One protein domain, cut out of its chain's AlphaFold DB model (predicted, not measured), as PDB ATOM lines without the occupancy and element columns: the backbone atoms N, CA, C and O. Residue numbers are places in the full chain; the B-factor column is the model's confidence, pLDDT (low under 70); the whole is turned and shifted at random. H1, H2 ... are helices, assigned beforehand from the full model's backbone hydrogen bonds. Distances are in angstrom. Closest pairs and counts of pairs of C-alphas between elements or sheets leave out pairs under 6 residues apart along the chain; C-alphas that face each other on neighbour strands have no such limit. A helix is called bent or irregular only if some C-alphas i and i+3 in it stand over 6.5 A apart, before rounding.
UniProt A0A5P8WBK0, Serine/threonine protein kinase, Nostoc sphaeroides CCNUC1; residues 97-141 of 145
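What this domain is: This is residues 97 to 141 of the 145 residues of the protein "Serine/threonine protein kinase" of Nostoc sphaeroides CCNUC1 (UniProt A0A5P8WBK0). From its first residue, the printed part makes an open hook: a short helix, H1, then an outstretched link, then one long helix, H2, which runs back in roughly the opposite direction and goes on far past H1 as a long arm. The two helices leave a gap between them, and residues 116 to 141, of which 116 to 139 belong to H2, stick out free. The printed part has 45 residues with two named helices, H1 then H2, and no named strand; its class is all helix. It is extended, with a radius of gyration of the C-alphas of 16.8 A, and spans 52 by 19 by 6 A, H2 making the longest axis.

How they stand to each other: H1, residues 98 to 104, is joined by a tight link of 4 residues, 105 to 108, to H2, residues 109 to 139. H1 and H2 are apart, with no C-alpha of the one within 8 A of the other. Residues 103 to 111, of which 109 to 111 belong to H2, stand free. In H1 and H2 every O i to N i+4 pair is within hydrogen-bond range.

Where its parts are: H1 begins at C-alpha 98 at (-130.429, -18.615, -34.559) and ends at Gln 104, 9.8 A from first to last C-alpha. H2 runs 45.1 A, from C-alpha 109 at (-119.555, -24.091, -43.654) to C-alpha 139 at (-110.910, 9.715, -15.112). Neither helix is bent.

The domain as a whole: The two C-alphas farthest apart, those of Pro 106 and His 141, are 51.6 A from each other. The printed part has no cut. The mean pLDDT of the printed part is 81.9, and residues 132 to 141 are under 70.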
ATOM      1  N   SER A  97    -134.786 -16.537 -33.897       81.62
ATOM      2  CA  SER A  97    -133.641 -17.058 -33.149       81.62
ATOM      3  C   SER A  97    -132.712 -17.856 -34.069       81.62
ATOM      4  O   SER A  97    -133.174 -18.525 -34.995       81.62
ATOM      5  N   LEU A  98    -131.404 -17.831 -33.793       83.94
ATOM      6  CA  LEU A  98    -130.429 -18.615 -34.559       83.94
ATOM      7  C   LEU A  98    -130.730 -20.122 -34.490       83.94
ATOM      8  O   LEU A  98    -130.548 -20.828 -35.473       83.94
ATOM      9  N   GLU A  99    -131.252 -20.603 -33.357       83.50
ATOM     10  CA  GLU A  99    -131.729 -21.982 -33.210       83.50
ATOM     11  C   GLU A  99    -132.852 -22.293 -34.210       83.50
ATOM     12  O   GLU A  99    -132.779 -23.283 -34.934       83.50
ATOM     13  N   THR A 100    -133.858 -21.418 -34.299       84.56
ATOM     14  CA  THR A 100    -134.959 -21.547 -35.263       84.56
ATOM     15  C   THR A 100    -134.450 -21.488 -36.702       84.56
ATOM     16  O   THR A 100    -134.876 -22.288 -37.528       84.56
ATOM     17  N   TYR A 101    -133.520 -20.578 -37.001       87.38
ATOM     18  CA  TYR A 101    -132.934 -20.440 -38.334       87.38
ATOM     19  C   TYR A 101    -132.208 -21.720 -38.770       87.38
ATOM     20  O   TYR A 101    -132.487 -22.241 -39.845       87.38
ATOM     21  N   ILE A 102    -131.371 -22.290 -37.896       88.81
ATOM     22  CA  ILE A 102    -130.648 -23.549 -38.153       88.81
ATOM     23  C   ILE A 102    -131.613 -24.732 -38.337       88.81
ATOM     24  O   ILE A 102    -131.353 -25.625 -39.140       88.81
ATOM     25  N   GLN A 103    -132.729 -24.759 -37.602       88.31
ATOM     26  CA  GLN A 103    -133.746 -25.806 -37.747       88.31
ATOM     27  C   GLN A 103    -134.514 -25.707 -39.072       88.31
ATOM     28  O   GLN A 103    -134.914 -26.733 -39.620       88.31
ATOM     29  N   GLN A 104    -134.741 -24.492 -39.576       89.31
ATOM     30  CA  GLN A 104    -135.455 -24.256 -40.833       89.31
ATOM     31  C   GLN A 104    -134.555 -24.429 -42.058       89.31
ATOM     32  O   GLN A 104    -135.026 -24.878 -43.104       89.31
ATOM     33  N   GLN A 105    -133.272 -24.089 -41.932       87.31
ATOM     34  CA  GLN A 105    -132.314 -24.116 -43.025       87.31
ATOM     35  C   GLN A 105    -130.966 -24.681 -42.549       87.31
ATOM     36  O   GLN A 105    -130.284 -24.047 -41.742       87.31
ATOM     37  N   PRO A 106    -130.548 -25.861 -43.052       86.25
ATOM     38  CA  PRO A 106    -129.207 -26.372 -42.807       86.25
ATOM     39  C   PRO A 106    -128.176 -25.378 -43.339       86.25
ATOM     40  O   PRO A 106    -128.244 -24.984 -44.502       86.25
ATOM     41  N   LEU A 107    -127.233 -24.989 -42.486       90.81
ATOM     42  CA  LEU A 107    -126.164 -24.063 -42.842       90.81
ATOM     43  C   LEU A 107    -124.974 -24.824 -43.403       90.81
ATOM     44  O   LEU A 107    -124.573 -25.852 -42.846       90.81
ATOM     45  N   ASP A 108    -124.388 -24.303 -44.476       93.69
ATOM     46  CA  ASP A 108    -123.096 -24.790 -44.933       93.69
ATOM     47  C   ASP A 108    -121.946 -24.164 -44.120       93.69
ATOM     48  O   ASP A 108    -122.136 -23.337 -43.222       93.69
ATOM     49  N   ILE A 109    -120.714 -24.594 -44.395       94.62
ATOM     50  CA  ILE A 109    -119.555 -24.091 -43.654       94.62
ATOM     51  C   ILE A 109    -119.296 -22.600 -43.910       94.62
ATOM     52  O   ILE A 109    -118.770 -21.921 -43.031       94.62
ATOM     53  N   ALA A 110    -119.659 -22.087 -45.088       95.00
ATOM     54  CA  ALA A 110    -119.483 -20.684 -45.426       95.00
ATOM     55  C   ALA A 110    -120.481 -19.816 -44.647       95.00
ATOM     56  O   ALA A 110    -120.069 -18.817 -44.057       95.00
ATOM     57  N   ASP A 111    -121.742 -20.244 -44.550       92.88
ATOM     58  CA  ASP A 111    -122.773 -19.600 -43.733       92.88
ATOM     59  C   ASP A 111    -122.359 -19.546 -42.257       92.88
ATOM     60  O   ASP A 111    -122.416 -18.494 -41.615       92.88
ATOM     61  N   ILE A 112    -121.882 -20.674 -41.714       93.06
ATOM     62  CA  ILE A 112    -121.440 -20.771 -40.315       93.06
ATOM     63  C   ILE A 112    -120.279 -19.813 -40.044       93.06
ATOM     64  O   ILE A 112    -120.297 -19.087 -39.046       93.06
ATOM     65  N   LEU A 113    -119.270 -19.791 -40.918       95.44
ATOM     66  CA  LEU A 113    -118.126 -18.893 -40.772       95.44
ATOM     67  C   LEU A 113    -118.544 -17.426 -40.910       95.44
ATOM     68  O   LEU A 113    -118.073 -16.591 -40.141       95.44
ATOM     69  N   GLY A 114    -119.465 -17.115 -41.824       94.00
ATOM     70  CA  GLY A 114    -120.016 -15.773 -41.989       94.00
ATOM     71  C   GLY A 114    -120.731 -15.269 -40.733       94.00
ATOM     72  O   GLY A 114    -120.508 -14.132 -40.314       94.00
ATOM     73  N   ILE A 115    -121.539 -16.118 -40.091       90.75
ATOM     74  CA  ILE A 115    -122.201 -15.797 -38.816       90.75
ATOM     75  C   ILE A 115    -121.167 -15.658 -37.692       90.75
ATOM     76  O   ILE A 115    -121.243 -14.721 -36.897       90.75
ATOM     77  N   ALA A 116    -120.182 -16.557 -37.621       92.62
ATOM     78  CA  ALA A 116    -119.152 -16.526 -36.585       92.62
ATOM     79  C   ALA A 116    -118.305 -15.245 -36.637       92.62
ATOM     80  O   ALA A 116    -118.014 -14.674 -35.587       92.62
ATOM     81  N   ILE A 117    -117.948 -14.777 -37.838       94.12
ATOM     82  CA  ILE A 117    -117.221 -13.516 -38.035       94.12
ATOM     83  C   ILE A 117    -118.073 -12.336 -37.561       94.12
ATOM     84  O   ILE A 117    -117.615 -11.567 -36.722       94.12
ATOM     85  N   GLN A 118    -119.336 -12.252 -37.991       91.38
ATOM     86  CA  GLN A 118    -120.242 -11.180 -37.558       91.38
ATOM     87  C   GLN A 118    -120.400 -11.133 -36.031       91.38
ATOM     88  O   GLN A 118    -120.348 -10.064 -35.427       91.38
ATOM     89  N   LEU A 119    -120.552 -12.291 -35.382       90.69
ATOM     90  CA  LEU A 119    -120.625 -12.365 -33.922       90.69
ATOM     91  C   LEU A 119    -119.311 -11.938 -33.256       90.69
ATOM     92  O   LEU A 119    -119.342 -11.258 -32.230       90.69
ATOM     93  N   ALA A 120    -118.164 -12.325 -33.818       92.44
ATOM     94  CA  ALA A 120    -116.858 -11.926 -33.305       92.44
ATOM     95  C   ALA A 120    -116.644 -10.408 -33.403       92.44
ATOM     96  O   ALA A 120    -116.149  -9.813 -32.443       92.44
ATOM     97  N   ASP A 121    -117.070  -9.785 -34.502       90.44
ATOM     98  CA  ASP A 121    -116.979  -8.339 -34.714       90.44
ATOM     99  C   ASP A 121    -117.860  -7.575 -33.716       90.44
ATOM    100  O   ASP A 121    -117.371  -6.699 -33.001       90.44
ATOM    101  N   ILE A 122    -119.123  -7.989 -33.544       88.44
ATOM    102  CA  ILE A 122    -120.034  -7.394 -32.550       88.44
ATOM    103  C   ILE A 122    -119.450  -7.504 -31.129       88.44
ATOM    104  O   ILE A 122    -119.504  -6.554 -30.343       88.44
ATOM    105  N   LEU A 123    -118.867  -8.656 -30.775       88.00
ATOM    106  CA  LEU A 123    -118.227  -8.849 -29.468       88.00
ATOM    107  C   LEU A 123    -116.964  -7.992 -29.300       88.00
ATOM    108  O   LEU A 123    -116.685  -7.524 -28.191       88.00
ATOM    109  N   HIS A 124    -116.201  -7.785 -30.374       87.94
ATOM    110  CA  HIS A 124    -115.031  -6.915 -30.378       87.94
ATOM    111  C   HIS A 124    -115.428  -5.460 -30.107       87.94
ATOM    112  O   HIS A 124    -114.889  -4.847 -29.181       87.94
ATOM    113  N   GLU A 125    -116.418  -4.950 -30.842       86.12
ATOM    114  CA  GLU A 125    -116.954  -3.597 -30.674       86.12
ATOM    115  C   GLU A 125    -117.531  -3.382 -29.269       86.12
ATOM    116  O   GLU A 125    -117.222  -2.387 -28.609       86.12
ATOM    117  N   LEU A 126    -118.303  -4.349 -28.758       85.81
ATOM    118  CA  LEU A 126    -118.856  -4.299 -27.403       85.81
ATOM    119  C   LEU A 126    -117.757  -4.170 -26.344       85.81
ATOM    120  O   LEU A 126    -117.863  -3.361 -25.418       85.81
ATOM    121  N   ARG A 127    -116.695  -4.970 -26.465       84.00
ATOM    122  CA  ARG A 127    -115.570  -4.943 -25.526       84.00
ATOM    123  C   ARG A 127    -114.860  -3.592 -25.551       84.00
ATOM    124  O   ARG A 127    -114.498  -3.079 -24.492       84.00
ATOM    125  N   ASP A 128    -114.637  -3.026 -26.727       83.25
ATOM    126  CA  ASP A 128    -113.919  -1.759 -26.842       83.25
ATOM    127  C   ASP A 128    -114.774  -0.581 -26.363       83.25
ATOM    128  O   ASP A 128    -114.272   0.276 -25.632       83.25
ATOM    129  N   PHE A 129    -116.088  -0.616 -26.609       80.50
ATOM    130  CA  PHE A 129    -117.034   0.312 -25.994       80.50
ATOM    131  C   PHE A 129    -116.984   0.247 -24.460       80.50
ATOM    132  O   PHE A 129    -116.934   1.284 -23.795       80.50
ATOM    133  N   GLN A 130    -116.944  -0.953 -23.869       77.06
ATOM    134  CA  GLN A 130    -116.833  -1.111 -22.414       77.06
ATOM    135  C   GLN A 130    -115.522  -0.538 -21.862       77.06
ATOM    136  O   GLN A 130    -115.551   0.142 -20.837       77.06
ATOM    137  N   LYS A 131    -114.385  -0.757 -22.538       73.44
ATOM    138  CA  LYS A 131    -113.090  -0.186 -22.126       73.44
ATOM    139  C   LYS A 131    -113.109   1.341 -22.131       73.44
ATOM    140  O   LYS A 131    -112.674   1.948 -21.156       73.44
ATOM    141  N   ILE A 132    -113.627   1.954 -23.199       67.81
ATOM    142  CA  ILE A 132    -113.710   3.416 -23.327       67.81
ATOM    143  C   ILE A 132    -114.587   3.996 -22.212       67.81
ATOM    144  O   ILE A 132    -114.169   4.919 -21.516       67.81
ATOM    145  N   ASN A 133    -115.768   3.414 -21.978       64.25
ATOM    146  CA  ASN A 133    -116.656   3.868 -20.904       64.25
ATOM    147  C   ASN A 133    -116.033   3.691 -19.516       64.25
ATOM    148  O   ASN A 133    -116.178   4.568 -18.664       64.25
ATOM    149  N   TYR A 134    -115.314   2.590 -19.283       65.44
ATOM    150  CA  TYR A 134    -114.604   2.382 -18.026       65.44
ATOM    151  C   TYR A 134    -113.500   3.429 -17.823       65.44
ATOM    152  O   TYR A 134    -113.374   3.954 -16.722       65.44
ATOM    153  N   SER A 135    -112.752   3.785 -18.877       61.00
ATOM    154  CA  SER A 135    -111.727   4.840 -18.827       61.00
ATOM    155  C   SER A 135    -112.329   6.200 -18.476       61.00
ATOM    156  O   SER A 135    -111.887   6.825 -17.518       61.00
ATOM    157  N   ILE A 136    -113.386   6.624 -19.181       61.94
ATOM    158  CA  ILE A 136    -114.064   7.908 -18.923       61.94
ATOM    159  C   ILE A 136    -114.603   7.956 -17.487       61.94
ATOM    160  O   ILE A 136    -114.475   8.968 -16.800       61.94
ATOM    161  N   ASN A 137    -115.195   6.860 -17.003       61.03
ATOM    162  CA  ASN A 137    -115.721   6.808 -15.641       61.03
ATOM    163  C   ASN A 137    -114.609   6.850 -14.574       61.03
ATOM    164  O   ASN A 137    -114.824   7.403 -13.498       61.03
ATOM    165  N   ASN A 138    -113.430   6.292 -14.863       57.34
ATOM    166  CA  ASN A 138    -112.294   6.295 -13.939       57.34
ATOM    167  C   ASN A 138    -111.576   7.660 -13.905       57.34
ATOM    168  O   ASN A 138    -111.200   8.127 -12.831       57.34
ATOM    169  N   ASP A 139    -111.483   8.359 -15.041       56.72
ATOM    170  CA  ASP A 139    -110.910   9.715 -15.112       56.72
ATOM    171  C   ASP A 139    -111.775  10.760 -14.378       56.72
ATOM    172  O   ASP A 139    -111.259  11.711 -13.787       56.72
ATOM    173  N   ASN A 140    -113.093  10.545 -14.310       51.53
ATOM    174  CA  ASN A 140    -114.015  11.403 -13.558       51.53
ATOM    175  C   ASN A 140    -113.865  11.294 -12.026       51.53
ATOM    176  O   ASN A 140    -114.426  12.113 -11.296       51.53
ATOM    177  N   HIS A 141    -113.109  10.313 -11.518       49.91
ATOM    178  CA  HIS A 141    -112.935  10.082 -10.082       49.91
ATOM    179  C   HIS A 141    -111.727  10.817  -9.460       49.91
ATOM    180  O   HIS A 141    -111.563  10.772  -8.241       49.91
TER     181      HIS A 141